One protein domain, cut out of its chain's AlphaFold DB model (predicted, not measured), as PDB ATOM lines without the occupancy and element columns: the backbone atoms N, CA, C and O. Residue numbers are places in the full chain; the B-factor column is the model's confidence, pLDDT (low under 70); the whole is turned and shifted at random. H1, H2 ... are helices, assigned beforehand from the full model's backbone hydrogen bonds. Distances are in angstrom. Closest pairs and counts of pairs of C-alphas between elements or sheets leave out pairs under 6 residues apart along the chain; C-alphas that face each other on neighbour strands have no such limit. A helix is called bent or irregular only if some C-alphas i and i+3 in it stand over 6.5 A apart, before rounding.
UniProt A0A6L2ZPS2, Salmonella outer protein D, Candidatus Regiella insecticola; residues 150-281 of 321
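This is residues 150 to 281 of the 321 residues of the protein "Salmonella outer protein D" of Candidatus Regiella insecticola (UniProt A0A6L2ZPS2). One long, kinked helix, H5, runs through the middle; H3 and then H4 run back along it the opposite way, while H1 and H2 cross it on another side. H4 and H5 fold back on each other as a helical hairpin. The printed part has 132 residues with five named helices, H1 to H5 in chain order, and no named strand, so its class is all helix. It is compact, with a radius of gyration of the C-alphas of 15.8 A and spans of 44 by 35 by 21 A.

Start at Leu 150 and go on to C-alpha 161 at (149.329, 172.113, 176.392), where H1, residues 161 to 182, begins; it covers 30.9 A. Next come H2, residues 193 to 211, 26.7 A, and H3, residues 217 to 228, 16.3 A. H4, residues 230 to 249, covers 28.1 A. H5, residues 254 to 279, covers 37.1 A and ends at C-alpha 279 at (148.818, 146.854, 171.624); it has a kink of 31 degrees near residue 261 and is only just irregular, with C-alphas 260 and 263 6.9 A apart.

Begin with H5, the hub, which touches the other four helices. With residues 254 to 264 alone it touches H4, closest at the C-alphas of Gly 243 and Ala 260, 5.0 A, at a shallow tilt of 20 degrees, opposite ways. With residues 271 to 278 alone it touches H3, closest at the C-alphas of Leu 224 and Met 271, 6.1 A, opposite ways at a tilt of 36 degrees, only just steep. H3, H4 and H5 form a bundle, a group of helices running along one another. H1 touches H5 about perpendicular, at 78 degrees, closest at the C-alphas of Leu 168 and Tyr 263, 6.0 A. H2 touches H5 at a steep tilt of 48 degrees, the same way, closest at the C-alphas of Arg 201 and Asp 269, 6.6 A. H1 and H3 are apart, as are H2 and H4. In H1 to H4 every O i to N i+4 pair is within hydrogen-bond range; in H5, 20 of 22 are.

Look for the two farthest C-alphas at Glu 251 and Asn 281, 48.6 A apart. The printed part has no cut, and no link is long. In this predicted model pLDDT is under 70 at residues 250 to 260 and 279 to 281.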
ATOM      1  N   LEU A 150     150.455 161.810 183.338       89.62
ATOM      2  CA  LEU A 150     149.101 161.801 183.897       89.62
ATOM      3  C   LEU A 150     148.570 163.205 184.214       89.62
ATOM      4  O   LEU A 150     147.377 163.473 184.054       89.62
ATOM      5  N   SER A 151     149.449 164.113 184.641       88.44
ATOM      6  CA  SER A 151     149.078 165.478 185.033       88.44
ATOM      7  C   SER A 151     148.729 166.384 183.845       88.44
ATOM      8  O   SER A 151     148.058 167.403 184.022       88.44
ATOM      9  N   THR A 152     149.112 165.989 182.625       91.56
ATOM     10  CA  THR A 152     148.936 166.762 181.380       91.56
ATOM     11  C   THR A 152     147.490 166.834 180.887       91.56
ATOM     12  O   THR A 152     147.189 167.525 179.916       91.56
ATOM     13  N   GLY A 153     146.570 166.091 181.506       91.50
ATOM     14  CA  GLY A 153     145.174 166.036 181.068       91.50
ATOM     15  C   GLY A 153     144.952 165.247 179.772       91.50
ATOM     16  O   GLY A 153     143.824 165.214 179.281       91.50
ATOM     17  N   LEU A 154     145.974 164.565 179.237       94.56
ATOM     18  CA  LEU A 154     145.865 163.734 178.030       94.56
ATOM     19  C   LEU A 154     144.834 162.600 178.148       94.56
ATOM     20  O   LEU A 154     144.326 162.141 177.135       94.56
ATOM     21  N   MET A 155     144.473 162.162 179.355       93.00
ATOM     22  CA  MET A 155     143.395 161.179 179.555       93.00
ATOM     23  C   MET A 155     141.988 161.776 179.377       93.00
ATOM     24  O   MET A 155     141.000 161.047 179.318       93.00
ATOM     25  N   GLY A 156     141.869 163.104 179.369       89.31
ATOM     26  CA  GLY A 156     140.601 163.821 179.365       89.31
ATOM     27  C   GLY A 156     140.120 164.231 177.973       89.31
ATOM     28  O   GLY A 156     140.629 163.812 176.933       89.31
ATOM     29  N   LYS A 157     139.096 165.091 177.950       88.56
ATOM     30  CA  LYS A 157     138.605 165.731 176.716       88.56
ATOM     31  C   LYS A 157     139.396 166.982 176.336       88.56
ATOM     32  O   LYS A 157     139.420 167.334 175.165       88.56
ATOM     33  N   ASN A 158     140.029 167.619 177.321       89.19
ATOM     34  CA  ASN A 158     140.752 168.875 177.165       89.19
ATOM     35  C   ASN A 158     142.180 168.703 177.701       89.19
ATOM     36  O   ASN A 158     142.418 169.000 178.873       89.19
ATOM     37  N   PRO A 159     143.109 168.180 176.885       94.19
ATOM     38  CA  PRO A 159     144.515 168.140 177.252       94.19
ATOM     39  C   PRO A 159     145.075 169.543 177.500       94.19
ATOM     40  O   PRO A 159     144.684 170.511 176.842       94.19
ATOM     41  N   ASP A 160     146.009 169.634 178.437       91.81
ATOM     42  CA  ASP A 160     146.659 170.872 178.838       91.81
ATOM     43  C   ASP A 160     148.024 170.980 178.147       91.81
ATOM     44  O   ASP A 160     148.975 170.263 178.463       91.81
ATOM     45  N   ILE A 161     148.109 171.890 177.174       89.62
ATOM     46  CA  ILE A 161     149.329 172.113 176.392       89.62
ATOM     47  C   ILE A 161     150.479 172.657 177.245       89.62
ATOM     48  O   ILE A 161     151.637 172.347 176.968       89.62
ATOM     49  N   VAL A 162     150.179 173.438 178.287       86.69
ATOM     50  CA  VAL A 162     151.193 174.032 179.165       86.69
ATOM     51  C   VAL A 162     151.820 172.932 180.008       86.69
ATOM     52  O   VAL A 162     153.041 172.794 180.027       86.69
ATOM     53  N   LYS A 163     150.994 172.072 180.613       88.12
ATOM     54  CA  LYS A 163     151.485 170.924 181.387       88.12
ATOM     55  C   LYS A 163     152.195 169.887 180.527       88.12
ATOM     56  O   LYS A 163     153.200 169.337 180.961       88.12
ATOM     57  N   LEU A 164     151.716 169.632 179.306       91.62
ATOM     58  CA  LEU A 164     152.419 168.747 178.376       91.62
ATOM     59  C   LEU A 164     153.798 169.307 178.007       91.62
ATOM     60  O   LEU A 164     154.773 168.567 177.989       91.62
ATOM     61  N   THR A 165     153.898 170.612 177.763       89.62
ATOM     62  CA  THR A 165     155.187 171.257 177.476       89.62
ATOM     63  C   THR A 165     156.119 171.204 178.689       89.62
ATOM     64  O   THR A 165     157.297 170.896 178.529       89.62
ATOM     65  N   ALA A 166     155.595 171.435 179.896       85.06
ATOM     66  CA  ALA A 166     156.353 171.317 181.141       85.06
ATOM     67  C   ALA A 166     156.890 169.892 181.361       85.06
ATOM     68  O   ALA A 166     158.065 169.734 181.679       85.06
ATOM     69  N   TYR A 167     156.065 168.868 181.113       91.06
ATOM     70  CA  TYR A 167     156.477 167.462 181.164       91.06
ATOM     71  C   TYR A 167     157.628 167.171 180.192       91.06
ATOM     72  O   TYR A 167     158.636 166.576 180.573       91.06
ATOM     73  N   LEU A 168     157.498 167.609 178.934       91.56
ATOM     74  CA  LEU A 168     158.522 167.382 177.912       91.56
ATOM     75  C   LEU A 168     159.848 168.052 178.274       91.56
ATOM     76  O   LEU A 168     160.908 167.465 178.064       91.56
ATOM     77  N   ASP A 169     159.806 169.265 178.819       86.75
ATOM     78  CA  ASP A 169     161.020 169.954 179.233       86.75
ATOM     79  C   ASP A 169     161.685 169.334 180.465       86.75
ATOM     80  O   ASP A 169     162.908 169.165 180.474       86.75
ATOM     81  N   GLU A 170     160.901 168.931 181.464       86.19
ATOM     82  CA  GLU A 170     161.417 168.234 182.641       86.19
ATOM     83  C   GLU A 170     162.100 166.920 182.233       86.19
ATOM     84  O   GLU A 170     163.241 166.656 182.624       86.19
ATOM     85  N   PHE A 171     161.460 166.148 181.347       90.44
ATOM     86  CA  PHE A 171     162.018 164.914 180.801       90.44
ATOM     87  C   PHE A 171     163.331 165.150 180.040       90.44
ATOM     88  O   PHE A 171     164.339 164.474 180.263       90.44
ATOM     89  N   VAL A 172     163.353 166.136 179.148       88.62
ATOM     90  CA  VAL A 172     164.555 166.514 178.399       88.62
ATOM     91  C   VAL A 172     165.687 166.939 179.333       88.62
ATOM     92  O   VAL A 172     166.835 166.538 179.145       88.62
ATOM     93  N   THR A 173     165.380 167.757 180.338       85.81
ATOM     94  CA  THR A 173     166.367 168.251 181.303       85.81
ATOM     95  C   THR A 173     166.960 167.089 182.097       85.81
ATOM     96  O   THR A 173     168.185 166.967 182.192       85.81
ATOM     97  N   LYS A 174     166.104 166.179 182.582       87.06
ATOM     98  CA  LYS A 174     166.507 164.943 183.264       87.06
ATOM     99  C   LYS A 174     167.414 164.091 182.382       87.06
ATOM    100  O   LYS A 174     168.508 163.719 182.806       87.06
ATOM    101  N   THR A 175     167.001 163.794 181.153       90.25
ATOM    102  CA  THR A 175     167.782 162.910 180.279       90.25
ATOM    103  C   THR A 175     169.099 163.526 179.826       90.25
ATOM    104  O   THR A 175     170.068 162.790 179.688       90.25
ATOM    105  N   ASN A 176     169.185 164.847 179.648       87.69
ATOM    106  CA  ASN A 176     170.461 165.517 179.377       87.69
ATOM    107  C   ASN A 176     171.449 165.306 180.532       87.69
ATOM    108  O   ASN A 176     172.587 164.905 180.300       87.69
ATOM    109  N   ALA A 177     171.009 165.514 181.776       87.00
ATOM    110  CA  ALA A 177     171.852 165.292 182.951       87.00
ATOM    111  C   ALA A 177     172.282 163.820 183.085       87.00
ATOM    112  O   ALA A 177     173.453 163.531 183.337       87.00
ATOM    113  N   LEU A 178     171.349 162.883 182.879       89.38
ATOM    114  CA  LEU A 178     171.640 161.450 182.936       89.38
ATOM    115  C   LEU A 178     172.592 161.006 181.820       89.38
ATOM    116  O   LEU A 178     173.496 160.218 182.081       89.38
ATOM    117  N   TRP A 179     172.433 161.535 180.606       89.62
ATOM    118  CA  TRP A 179     173.316 161.238 179.479       89.62
ATOM    119  C   TRP A 179     174.734 161.742 179.709       89.62
ATOM    120  O   TRP A 179     175.680 160.982 179.541       89.62
ATOM    121  N   HIS A 180     174.887 162.985 180.177       86.75
ATOM    122  CA  HIS A 180     176.204 163.516 180.534       86.75
ATOM    123  C   HIS A 180     176.911 162.635 181.562       86.75
ATOM    124  O   HIS A 180     178.096 162.357 181.412       86.75
ATOM    125  N   LYS A 181     176.176 162.133 182.562       87.81
ATOM    126  CA  LYS A 181     176.715 161.187 183.544       87.81
ATOM    127  C   LYS A 181     177.053 159.823 182.927       87.81
ATOM    128  O   LYS A 181     178.062 159.230 183.286       87.81
ATOM    129  N   ALA A 182     176.229 159.316 182.012       85.94
ATOM    130  CA  ALA A 182     176.441 158.030 181.342       85.94
ATOM    131  C   ALA A 182     177.602 158.047 180.327       85.94
ATOM    132  O   ALA A 182     178.133 156.990 179.981       85.94
ATOM    133  N   CYS A 183     177.980 159.231 179.845       85.56
ATOM    134  CA  CYS A 183     179.106 159.456 178.941       85.56
ATOM    135  C   CYS A 183     180.374 159.937 179.657       85.56
ATOM    136  O   CYS A 183     181.354 160.253 178.982       85.56
ATOM    137  N   ASP A 184     180.373 160.017 180.989       81.25
ATOM    138  CA  ASP A 184     181.537 160.479 181.743       81.25
ATOM    139  C   ASP A 184     182.764 159.604 181.427       81.25
ATOM    140  O   ASP A 184     182.703 158.374 181.464       81.25
ATOM    141  N   GLY A 185     183.863 160.243 181.021       74.19
ATOM    142  CA  GLY A 185     185.079 159.566 180.554       74.19
ATOM    143  C   GLY A 185     185.045 158.982 179.129       74.19
ATOM    144  O   GLY A 185     186.062 158.447 178.692       74.19
ATOM    145  N   ASN A 186     183.944 159.101 178.372       76.62
ATOM    146  CA  ASN A 186     183.847 158.651 176.975       76.62
ATOM    147  C   ASN A 186     183.305 159.762 176.053       76.62
ATOM    148  O   ASN A 186     182.111 159.843 175.754       76.62
ATOM    149  N   GLY A 187     184.222 160.619 175.593       70.12
ATOM    150  CA  GLY A 187     183.906 161.791 174.775       70.12
ATOM    151  C   GLY A 187     183.366 161.479 173.377       70.12
ATOM    152  O   GLY A 187     182.622 162.290 172.835       70.12
ATOM    153  N   GLU A 188     183.675 160.314 172.802       72.94
ATOM    154  CA  GLU A 188     183.153 159.912 171.485       72.94
ATOM    155  C   GLU A 188     181.657 159.595 171.554       72.94
ATOM    156  O   GLU A 188     180.885 160.012 170.692       72.94
ATOM    157  N   LYS A 189     181.224 158.956 172.647       77.00
ATOM    158  CA  LYS A 189     179.815 158.626 172.882       77.00
ATOM    159  C   LYS A 189     178.926 159.869 172.997       77.00
ATOM    160  O   LYS A 189     177.745 159.784 172.688       77.00
ATOM    161  N   LEU A 190     179.465 161.031 173.392       73.38
ATOM    162  CA  LEU A 190     178.691 162.281 173.487       73.38
ATOM    163  C   LEU A 190     178.098 162.732 172.144       73.38
ATOM    164  O   LEU A 190     177.068 163.406 172.150       73.38
ATOM    165  N   TYR A 191     178.730 162.363 171.028       78.19
ATOM    166  CA  TYR A 191     178.321 162.768 169.679       78.19
ATOM    167  C   TYR A 191     177.533 161.683 168.933       78.19
ATOM    168  O   TYR A 191     177.098 161.914 167.804       78.19
ATOM    169  N   ASP A 192     177.316 160.518 169.551       84.88
ATOM    170  CA  ASP A 192     176.496 159.456 168.976       84.88
ATOM    171  C   ASP A 192     175.004 159.784 169.146       84.88
ATOM    172  O   ASP A 192     174.388 159.573 170.197       84.88
ATOM    173  N   GLN A 193     174.429 160.329 168.075       82.00
ATOM    174  CA  GLN A 193     173.022 160.706 168.004       82.00
ATOM    175  C   GLN A 193     172.094 159.498 168.201       82.00
ATOM    176  O   GLN A 193     171.063 159.638 168.858       82.00
ATOM    177  N   GLN A 194     172.439 158.325 167.657       85.94
ATOM    178  CA  GLN A 194     171.588 157.138 167.754       85.94
ATOM    179  C   GLN A 194     171.600 156.601 169.183       85.94
ATOM    180  O   GLN A 194     170.537 156.422 169.771       85.94
ATOM    181  N   ALA A 195     172.782 156.468 169.788       87.62
ATOM    182  CA  ALA A 195     172.899 156.042 171.178       87.62
ATOM    183  C   ALA A 195     172.198 157.017 172.143       87.62
ATOM    184  O   ALA A 195     171.609 156.586 173.136       87.62
ATOM    185  N   ARG A 196     172.214 158.329 171.853       87.94
ATOM    186  CA  ARG A 196     171.451 159.335 172.612       87.94
ATOM    187  C   ARG A 196     169.940 159.120 172.488       87.94
ATOM    188  O   ARG A 196     169.237 159.260 173.492       87.94
ATOM    189  N   CYS A 197     169.444 158.832 171.284       86.44
ATOM    190  CA  CYS A 197     168.030 158.549 171.031       86.44
ATOM    191  C   CYS A 197     167.578 157.269 171.743       86.44
ATOM    192  O   CYS A 197     166.592 157.314 172.477       86.44
ATOM    193  N   ASP A 198     168.330 156.175 171.610       89.50
ATOM    194  CA  ASP A 198     168.017 154.893 172.253       89.50
ATOM    195  C   ASP A 198     167.982 155.045 173.780       89.50
ATOM    196  O   ASP A 198     167.006 154.679 174.431       89.50
ATOM    197  N   PHE A 199     168.983 155.728 174.347       92.00
ATOM    198  CA  PHE A 199     169.019 156.045 175.774       92.00
ATOM    199  C   PHE A 199     167.797 156.851 176.235       92.00
ATOM    200  O   PHE A 199     167.228 156.578 177.291       92.00
ATOM    201  N   ASN A 200     167.387 157.865 175.467       92.00
ATOM    202  CA  ASN A 200     166.188 158.640 175.783       92.00
ATOM    203  C   ASN A 200     164.937 157.768 175.773       92.00
ATOM    204  O   ASN A 200     164.122 157.880 176.689       92.00
ATOM    205  N   ARG A 201     164.790 156.910 174.762       93.19
ATOM    206  CA  ARG A 201     163.640 156.018 174.628       93.19
ATOM    207  C   ARG A 201     163.576 155.013 175.777       93.19
ATOM    208  O   ARG A 201     162.492 154.815 176.322       93.19
ATOM    209  N   ASP A 202     164.710 154.468 176.212       93.81
ATOM    210  CA  ASP A 202     164.788 153.563 177.366       93.81
ATOM    211  C   ASP A 202     164.351 154.251 178.665       93.81
ATOM    212  O   ASP A 202     163.472 153.749 179.372       93.81
ATOM    213  N   VAL A 203     164.895 155.443 178.949       94.06
ATOM    214  CA  VAL A 203     164.519 156.227 180.141       94.06
ATOM    215  C   VAL A 203     163.037 156.610 180.099       94.06
ATOM    216  O   VAL A 203     162.345 156.524 181.116       94.06
ATOM    217  N   LEU A 204     162.529 157.014 178.929       95.06
ATOM    218  CA  LEU A 204     161.117 157.342 178.746       95.06
ATOM    219  C   LEU A 204     160.228 156.121 178.975       95.06
ATOM    220  O   LEU A 204     159.221 156.219 179.671       95.06
ATOM    221  N   ASN A 205     160.589 154.971 178.409       93.38
ATOM    222  CA  ASN A 205     159.816 153.747 178.539       93.38
ATOM    223  C   ASN A 205     159.756 153.275 179.996       93.38
ATOM    224  O   ASN A 205     158.673 152.934 180.470       93.38
ATOM    225  N   GLU A 206     160.873 153.316 180.730       92.00
ATOM    226  CA  GLU A 206     160.897 152.991 182.161       92.00
ATOM    227  C   GLU A 206     159.989 153.935 182.965       92.00
ATOM    228  O   GLU A 206     159.176 153.483 183.776       92.00
ATOM    229  N   GLN A 207     160.078 155.243 182.706       91.38
ATOM    230  CA  GLN A 207     159.246 156.239 183.377       91.38
ATOM    231  C   GLN A 207     157.755 156.022 183.080       91.38
ATOM    232  O   GLN A 207     156.947 155.942 184.005       91.38
ATOM    233  N   LEU A 208     157.383 155.840 181.812       92.06
ATOM    234  CA  LEU A 208     155.997 155.591 181.420       92.06
ATOM    235  C   LEU A 208     155.477 154.238 181.921       92.06
ATOM    236  O   LEU A 208     154.292 154.127 182.220       92.06
ATOM    237  N   CYS A 209     156.323 153.211 182.048       88.88
ATOM    238  CA  CYS A 209     155.948 151.952 182.697       88.88
ATOM    239  C   CYS A 209     155.490 152.182 184.139       88.88
ATOM    240  O   CYS A 209     154.447 151.659 184.524       88.88
ATOM    241  N   LYS A 210     156.238 152.981 184.913       87.94
ATOM    242  CA  LYS A 210     155.902 153.300 186.307       87.94
ATOM    243  C   LYS A 210     154.663 154.187 186.396       87.94
ATOM    244  O   LYS A 210     153.724 153.858 187.109       87.94
ATOM    245  N   GLU A 211     154.619 155.273 185.627       89.06
ATOM    246  CA  GLU A 211     153.501 156.223 185.664       89.06
ATOM    247  C   GLU A 211     152.174 155.602 185.212       89.06
ATOM    248  O   GLU A 211     151.108 155.963 185.708       89.06
ATOM    249  N   LEU A 212     152.210 154.680 184.248       88.38
ATOM    250  CA  LEU A 212     151.009 154.129 183.621       88.38
ATOM    251  C   LEU A 212     150.644 152.729 184.130       88.38
ATOM    252  O   LEU A 212     149.754 152.104 183.536       88.38
ATOM    253  N   ILE A 213     151.295 152.232 185.188       86.12
ATOM    254  CA  ILE A 213     151.080 150.872 185.704       86.12
ATOM    255  C   ILE A 213     149.607 150.635 186.068       86.12
ATOM    256  O   ILE A 213     148.982 149.719 185.536       86.12
ATOM    257  N   ASP A 214     149.007 151.566 186.813       83.94
ATOM    258  CA  ASP A 214     147.607 151.495 187.262       83.94
ATOM    259  C   ASP A 214     146.616 152.148 186.282       83.94
ATOM    260  O   ASP A 214     145.415 152.274 186.548       83.94
ATOM    261  N   CYS A 215     147.092 152.599 185.118       86.25
ATOM    262  CA  CYS A 215     146.223 153.203 184.117       86.25
ATOM    263  C   CYS A 215     145.506 152.143 183.278       86.25
ATOM    264  O   CYS A 215     146.127 151.348 182.569       86.25
ATOM    265  N   SER A 216     144.172 152.204 183.279       86.19
ATOM    266  CA  SER A 216     143.317 151.391 182.409       86.19
ATOM    267  C   SER A 216     143.655 151.589 180.928       86.19
ATOM    268  O   SER A 216     143.998 152.701 180.516       86.19
ATOM    269  N   PHE A 217     143.436 150.554 180.118       84.25
ATOM    270  CA  PHE A 217     143.617 150.602 178.666       84.25
ATOM    271  C   PHE A 217     142.908 151.800 178.015       84.25
ATOM    272  O   PHE A 217     143.540 152.557 177.289       84.25
ATOM    273  N   GLN A 218     141.642 152.057 178.360       87.06
ATOM    274  CA  GLN A 218     140.860 153.152 177.773       87.06
ATOM    275  C   GLN A 218     141.491 154.525 178.032       87.06
ATOM    276  O   GLN A 218     141.388 155.424 177.206       87.06
ATOM    277  N   LYS A 219     142.169 154.699 179.174       89.75
ATOM    278  CA  LYS A 219     142.891 155.939 179.489       89.75
ATOM    279  C   LYS A 219     144.139 156.078 178.621       89.75
ATOM    280  O   LYS A 219     144.360 157.156 178.083       89.75
ATOM    281  N   LYS A 220     144.917 155.003 178.453       90.44
ATOM    282  CA  LYS A 220     146.111 154.971 177.587       90.44
ATOM    283  C   LYS A 220     145.738 155.224 176.123       90.44
ATOM    284  O   LYS A 220     146.354 156.065 175.473       90.44
ATOM    285  N   ASP A 221     144.681 154.575 175.645       89.88
ATOM    286  CA  ASP A 221     144.156 154.763 174.293       89.88
ATOM    287  C   ASP A 221     143.654 156.197 174.090       89.88
ATOM    288  O   ASP A 221     144.034 156.863 173.133       89.88
ATOM    289  N   ARG A 222     142.941 156.759 175.074       92.56
ATOM    290  CA  ARG A 222     142.520 158.164 175.040       92.56
ATOM    291  C   ARG A 222     143.691 159.149 174.986       92.56
ATOM    292  O   ARG A 222     143.606 160.166 174.293       92.56
ATOM    293  N   MET A 223     144.777 158.871 175.708       95.38
ATOM    294  CA  MET A 223     146.004 159.672 175.628       95.38
ATOM    295  C   MET A 223     146.579 159.630 174.212       95.38
ATOM    296  O   MET A 223     146.887 160.681 173.648       95.38
ATOM    297  N   LEU A 224     146.648 158.439 173.613       94.38
ATOM    298  CA  LEU A 224     147.121 158.254 172.245       94.38
ATOM    299  C   LEU A 224     146.212 158.943 171.215       94.38
ATOM    300  O   LEU A 224     146.716 159.633 170.331       94.38
ATOM    301  N   GLU A 225     144.888 158.834 171.347       94.00
ATOM    302  CA  GLU A 225     143.909 159.549 170.518       94.00
ATOM    303  C   GLU A 225     144.131 161.062 170.570       94.00
ATOM    304  O   GLU A 225     144.152 161.726 169.534       94.00
ATOM    305  N   ASN A 226     144.320 161.627 171.765       96.81
ATOM    306  CA  ASN A 226     144.551 163.061 171.927       96.81
ATOM    307  C   ASN A 226     145.872 163.507 171.279       96.81
ATOM    308  O   ASN A 226     145.924 164.571 170.652       96.81
ATOM    309  N   LEU A 227     146.923 162.689 171.380       95.75
ATOM    310  CA  LEU A 227     148.218 162.948 170.749       95.75
ATOM    311  C   LEU A 227     148.188 162.764 169.221       95.75
ATOM    312  O   LEU A 227     148.847 163.505 168.493       95.75
ATOM    313  N   ARG A 228     147.414 161.815 168.691       94.06
ATOM    314  CA  ARG A 228     147.292 161.588 167.238       94.06
ATOM    315  C   ARG A 228     146.273 162.508 166.569       94.06
ATOM    316  O   ARG A 228     146.432 162.855 165.399       94.06
ATOM    317  N   GLY A 229     145.250 162.910 167.311       91.00
ATOM    318  CA  GLY A 229     144.151 163.743 166.851       91.00
ATOM    319  C   GLY A 229     144.493 165.229 166.778       91.00
ATOM    320  O   GLY A 229     145.651 165.650 166.807       91.00
ATOM    321  N   ARG A 230     143.445 166.055 166.695       93.06
ATOM    322  CA  ARG A 230     143.554 167.501 166.444       93.06
ATOM    323  C   ARG A 230     144.455 168.233 167.445       93.06
ATOM    324  O   ARG A 230     145.170 169.148 167.044       93.06
ATOM    325  N   PHE A 231     144.406 167.860 168.726       94.81
ATOM    326  CA  PHE A 231     145.234 168.473 169.768       94.81
ATOM    327  C   PHE A 231     146.726 168.254 169.484       94.81
ATOM    328  O   PHE A 231     147.453 169.227 169.286       94.81
ATOM    329  N   GLY A 232     147.173 166.999 169.398       92.56
ATOM    330  CA  GLY A 232     148.585 166.700 169.180       92.56
ATOM    331  C   GLY A 232     149.084 167.096 167.790       92.56
ATOM    332  O   GLY A 232     150.206 167.579 167.677       92.56
ATOM    333  N   GLN A 233     148.247 167.023 166.745       92.81
ATOM    334  CA  GLN A 233     148.590 167.567 165.421       92.81
ATOM    335  C   GLN A 233     148.875 169.069 165.480       92.81
ATOM    336  O   GLN A 233     149.877 169.534 164.939       92.81
ATOM    337  N   ARG A 234     148.021 169.832 166.174       93.50
ATOM    338  CA  ARG A 234     148.249 171.265 166.375       93.50
ATOM    339  C   ARG A 234     149.528 171.512 167.167       93.50
ATOM    340  O   ARG A 234     150.286 172.402 166.799       93.50
ATOM    341  N   PHE A 235     149.768 170.749 168.233       92.50
ATOM    342  CA  PHE A 235     150.961 170.918 169.057       92.50
ATOM    343  C   PHE A 235     152.248 170.619 168.277       92.50
ATOM    344  O   PHE A 235     153.149 171.452 168.274       92.50
ATOM    345  N   ARG A 236     152.298 169.520 167.512       91.50
ATOM    346  CA  ARG A 236     153.402 169.233 166.581       91.50
ATOM    347  C   ARG A 236     153.608 170.354 165.568       91.50
ATOM    348  O   ARG A 236     154.736 170.785 165.382       91.50
ATOM    349  N   GLY A 237     152.530 170.897 164.998       87.38
ATOM    350  CA  GLY A 237     152.613 172.050 164.097       87.38
ATOM    351  C   GLY A 237     153.208 173.304 164.754       87.38
ATOM    352  O   GLY A 237     153.953 174.036 164.108       87.38
ATOM    353  N   VAL A 238     152.931 173.543 166.042       89.06
ATOM    354  CA  VAL A 238     153.570 174.627 166.816       89.06
ATOM    355  C   VAL A 238     155.061 174.353 167.010       89.06
ATOM    356  O   VAL A 238     155.864 175.267 166.826       89.06
ATOM    357  N   LEU A 239     155.441 173.117 167.348       86.31
ATOM    358  CA  LEU A 239     156.847 172.723 167.497       86.31
ATOM    359  C   LEU A 239     157.609 172.860 166.169       86.31
ATOM    360  O   LEU A 239     158.678 173.464 166.149       86.31
ATOM    361  N   ASP A 240     157.022 172.412 165.058       84.88
ATOM    362  CA  ASP A 240     157.594 172.533 163.713       84.88
ATOM    363  C   ASP A 240     157.769 173.994 163.298       84.88
ATOM    364  O   ASP A 240     158.849 174.402 162.866       84.88
ATOM    365  N   LEU A 241     156.729 174.814 163.481       85.56
ATOM    366  CA  LEU A 241     156.807 176.245 163.202       85.56
ATOM    367  C   LEU A 241     157.896 176.911 164.049       85.56
ATOM    368  O   LEU A 241     158.633 177.752 163.540       85.56
ATOM    369  N   THR A 242     158.012 176.530 165.322       84.25
ATOM    370  CA  THR A 242     159.045 177.049 166.227       84.25
ATOM    371  C   THR A 242     160.433 176.654 165.739       84.25
ATOM    372  O   THR A 242     161.285 177.528 165.606       84.25
ATOM    373  N   GLY A 243     160.651 175.384 165.387       79.19
ATOM    374  CA  GLY A 243     161.914 174.907 164.821       79.19
ATOM    375  C   GLY A 243     162.317 175.673 163.559       79.19
ATOM    376  O   GLY A 243     163.445 176.153 163.470       79.19
ATOM    377  N   ILE A 244     161.374 175.875 162.630       81.69
ATOM    378  CA  ILE A 244     161.588 176.644 161.392       81.69
ATOM    379  C   ILE A 244     161.895 178.116 161.691       81.69
ATOM    380  O   ILE A 244     162.794 178.706 161.100       81.69
ATOM    381  N   LYS A 245     161.146 178.751 162.596       82.19
ATOM    382  CA  LYS A 245     161.345 180.174 162.901       82.19
ATOM    383  C   LYS A 245     162.630 180.423 163.676       82.19
ATOM    384  O   LYS A 245     163.273 181.439 163.430       82.19
ATOM    385  N   VAL A 246     163.021 179.522 164.571       79.69
ATOM    386  CA  VAL A 246     164.295 179.618 165.292       79.69
ATOM    387  C   VAL A 246     165.466 179.420 164.332       79.69
ATOM    388  O   VAL A 246     166.413 180.194 164.399       79.69
ATOM    389  N   SER A 247     165.387 178.466 163.397       72.38
ATOM    390  CA  SER A 247     166.463 178.244 162.420       72.38
ATOM    391  C   SER A 247     166.631 179.386 161.415       72.38
ATOM    392  O   SER A 247     167.739 179.622 160.951       72.38
ATOM    393  N   GLN A 248     165.556 180.111 161.096       79.06
ATOM    394  CA  GLN A 248     165.594 181.249 160.169       79.06
ATOM    395  C   GLN A 248     166.075 182.558 160.804       79.06
ATOM    396  O   GLN A 248     166.631 183.393 160.101       79.06
ATOM    397  N   ASN A 249     165.803 182.775 162.094       75.31
ATOM    398  CA  ASN A 249     165.968 184.090 162.729       75.31
ATOM    399  C   ASN A 249     167.090 184.146 163.772       75.31
ATOM    400  O   ASN A 249     167.322 185.204 164.352       75.31
ATOM    401  N   VAL A 250     167.749 183.024 164.064       67.88
ATOM    402  CA  VAL A 250     168.855 182.975 165.019       67.88
ATOM    403  C   VAL A 250     170.117 182.551 164.280       67.88
ATOM    404  O   VAL A 250     170.300 181.369 163.996       67.88
ATOM    405  N   GLU A 251     170.977 183.523 163.972       60.38
ATOM    406  CA  GLU A 251     172.317 183.264 163.435       60.38
ATOM    407  C   GLU A 251     173.124 182.392 164.414       60.38
ATOM    408  O   GLU A 251     173.061 182.576 165.635       60.38
ATOM    409  N   ASP A 252     173.837 181.406 163.864       56.59
ATOM    410  CA  ASP A 252     174.813 180.547 164.545       56.59
ATOM    411  C   ASP A 252     174.371 179.959 165.886       56.59
ATOM    412  O   ASP A 252     175.041 180.083 166.917       56.59
ATOM    413  N   ASN A 253     173.235 179.254 165.900       61.88
ATOM    414  CA  ASN A 253     172.863 178.525 167.103       61.88
ATOM    415  C   ASN A 253     172.155 177.192 166.842       61.88
ATOM    416  O   ASN A 253     170.984 176.998 167.178       61.88
ATOM    417  N   PHE A 254     172.917 176.229 166.310       64.44
ATOM    418  CA  PHE A 254     172.534 174.812 166.238       64.44
ATOM    419  C   PHE A 254     171.973 174.283 167.568       64.44
ATOM    420  O   PHE A 254     171.070 173.450 167.560       64.44
ATOM    421  N   VAL A 255     172.437 174.807 168.710       63.81
ATOM    422  CA  VAL A 255     171.929 174.448 170.042       63.81
ATOM    423  C   VAL A 255     170.483 174.907 170.230       63.81
ATOM    424  O   VAL A 255     169.663 174.128 170.703       63.81
ATOM    425  N   LYS A 256     170.123 176.127 169.813       64.31
ATOM    426  CA  LYS A 256     168.738 176.630 169.890       64.31
ATOM    427  C   LYS A 256     167.803 175.926 168.907       64.31
ATOM    428  O   LYS A 256     166.661 175.646 169.259       64.31
ATOM    429  N   VAL A 257     168.282 175.581 167.711       66.56
ATOM    430  CA  VAL A 257     167.508 174.786 166.737       66.56
ATOM    431  C   VAL A 257     167.284 173.359 167.248       66.56
ATOM    432  O   VAL A 257     166.160 172.862 167.232       66.56
ATOM    433  N   SER A 258     168.329 172.718 167.778       67.44
ATOM    434  CA  SER A 258     168.226 171.419 168.451       67.44
ATOM    435  C   SER A 258     167.272 171.492 169.649       67.44
ATOM    436  O   SER A 258     166.398 170.639 169.815       67.44
ATOM    437  N   ALA A 259     167.339 172.580 170.423       67.12
ATOM    438  CA  ALA A 259     166.440 172.821 171.542       67.12
ATOM    439  C   ALA A 259     164.974 173.004 171.135       67.12
ATOM    440  O   ALA A 259     164.089 172.609 171.889       67.12
ATOM    441  N   ALA A 260     164.705 173.560 169.954       68.50
ATOM    442  CA  ALA A 260     163.352 173.680 169.424       68.50
ATOM    443  C   ALA A 260     162.789 172.327 168.946       68.50
ATOM    444  O   ALA A 260     161.591 172.082 169.070       68.50
ATOM    445  N   ASN A 261     163.648 171.427 168.452       77.50
ATOM    446  CA  ASN A 261     163.235 170.137 167.891       77.50
ATOM    447  C   ASN A 261     163.181 168.992 168.916       77.50
ATOM    448  O   ASN A 261     162.462 168.016 168.699       77.50
ATOM    449  N   LYS A 262     163.889 169.101 170.050       82.00
ATOM    450  CA  LYS A 262     163.976 168.029 171.063       82.00
ATOM    451  C   LYS A 262     162.611 167.585 171.605       82.00
ATOM    452  O   LYS A 262     162.398 166.396 171.812       82.00
ATOM    453  N   TYR A 263     161.661 168.509 171.776       88.94
ATOM    454  CA  TYR A 263     160.318 168.179 172.270       88.94
ATOM    455  C   TYR A 263     159.521 167.339 171.284       88.94
ATOM    456  O   TYR A 263     158.748 166.486 171.707       88.94
ATOM    457  N   LYS A 264     159.713 167.562 169.980       87.94
ATOM    458  CA  LYS A 264     159.025 166.790 168.948       87.94
ATOM    459  C   LYS A 264     159.455 165.331 169.004       87.94
ATOM    460  O   LYS A 264     158.591 164.470 169.034       87.94
ATOM    461  N   ILE A 265     160.762 165.074 169.083       87.62
ATOM    462  CA  ILE A 265     161.313 163.713 169.155       87.62
ATOM    463  C   ILE A 265     160.711 162.963 170.349       87.62
ATOM    464  O   ILE A 265     160.101 161.916 170.174       87.62
ATOM    465  N   VAL A 266     160.772 163.568 171.539       92.00
ATOM    466  CA  VAL A 266     160.198 162.971 172.754       92.00
ATOM    467  C   VAL A 266     158.688 162.746 172.613       92.00
ATOM    468  O   VAL A 266     158.175 161.726 173.060       92.00
ATOM    469  N   LEU A 267     157.955 163.672 171.987       93.62
ATOM    470  CA  LEU A 267     156.514 163.528 171.769       93.62
ATOM    471  C   LEU A 267     156.168 162.351 170.842       93.62
ATOM    472  O   LEU A 267     155.172 161.670 171.090       93.62
ATOM    473  N   GLU A 268     156.959 162.121 169.791       92.75
ATOM    474  CA  GLU A 268     156.814 160.949 168.915       92.75
ATOM    475  C   GLU A 268     157.100 159.655 169.689       92.75
ATOM    476  O   GLU A 268     156.265 158.751 169.675       92.75
ATOM    477  N   ASP A 269     158.180 159.605 170.477       94.75
ATOM    478  CA  ASP A 269     158.490 158.434 171.308       94.75
ATOM    479  C   ASP A 269     157.385 158.137 172.336       94.75
ATOM    480  O   ASP A 269     157.028 156.978 172.543       94.75
ATOM    481  N   ILE A 270     156.777 159.165 172.950       95.44
ATOM    482  CA  ILE A 270     155.613 158.977 173.834       95.44
ATOM    483  C   ILE A 270     154.473 158.291 173.077       95.44
ATOM    484  O   ILE A 270     153.840 157.387 173.620       95.44
ATOM    485  N   MET A 271     154.180 158.714 171.843       94.88
ATOM    486  CA  MET A 271     153.107 158.109 171.049       94.88
ATOM    487  C   MET A 271     153.414 156.666 170.670       94.88
ATOM    488  O   MET A 271     152.512 155.832 170.748       94.88
ATOM    489  N   ASP A 272     154.650 156.372 170.278       93.06
ATOM    490  CA  ASP A 272     155.073 155.015 169.945       93.06
ATOM    491  C   ASP A 272     154.984 154.098 171.159       93.06
ATOM    492  O   ASP A 272     154.354 153.046 171.091       93.06
ATOM    493  N   ILE A 273     155.522 154.529 172.301       93.31
ATOM    494  CA  ILE A 273     155.488 153.755 173.543       93.31
ATOM    495  C   ILE A 273     154.043 153.558 174.013       93.31
ATOM    496  O   ILE A 273     153.667 152.459 174.420       93.31
ATOM    497  N   LEU A 274     153.195 154.591 173.953       92.19
ATOM    498  CA  LEU A 274     151.771 154.454 174.278       92.19
ATOM    499  C   LEU A 274     151.061 153.482 173.334       92.19
ATOM    500  O   LEU A 274     150.205 152.727 173.786       92.19
ATOM    501  N   TYR A 275     151.413 153.490 172.049       89.94
ATOM    502  CA  TYR A 275     150.862 152.577 171.057       89.94
ATOM    503  C   TYR A 275     151.321 151.132 171.264       89.94
ATOM    504  O   TYR A 275     150.509 150.214 171.191       89.94
ATOM    505  N   GLU A 276     152.594 150.904 171.576       87.69
ATOM    506  CA  GLU A 276     153.101 149.588 171.969       87.69
ATOM    507  C   GLU A 276     152.377 149.090 173.230       87.69
ATOM    508  O   GLU A 276     151.871 147.969 173.265       87.69
ATOM    509  N   LYS A 277     152.233 149.951 174.245       80.62
ATOM    510  CA  LYS A 277     151.534 149.623 175.499       80.62
ATOM    511  C   LYS A 277     150.024 149.456 175.346       80.62
ATOM    512  O   LYS A 277     149.425 148.777 176.178       80.62
ATOM    513  N   SER A 278     149.397 150.055 174.334       73.94
ATOM    514  CA  SER A 278     147.996 149.780 174.011       73.94
ATOM    515  C   SER A 278     147.863 148.455 173.251       73.94
ATOM    516  O   SER A 278     146.978 147.662 173.556       73.94
ATOM    517  N   LYS A 279     148.795 148.134 172.350       68.94
ATOM    518  CA  LYS A 279     148.818 146.854 171.624       68.94
ATOM    519  C   LYS A 279     149.127 145.627 172.472       68.94
ATOM    520  O   LYS A 279     148.666 144.542 172.139       68.94
ATOM    521  N   LEU A 280     149.873 145.779 173.564       56.59
ATOM    522  CA  LEU A 280     150.243 144.671 174.455       56.59
ATOM    523  C   LEU A 280     149.048 143.993 175.168       56.59
ATOM    524  O   LEU A 280     149.264 143.027 175.888       56.59
ATOM    525  N   ASN A 281     147.809 144.448 174.938       52.91
ATOM    526  CA  ASN A 281     146.567 143.776 175.334       52.91
ATOM    527  C   ASN A 281     145.633 143.516 174.129       52.91
ATOM    528  O   ASN A 281     144.420 143.713 174.231       52.91
TER     529      ASN A 281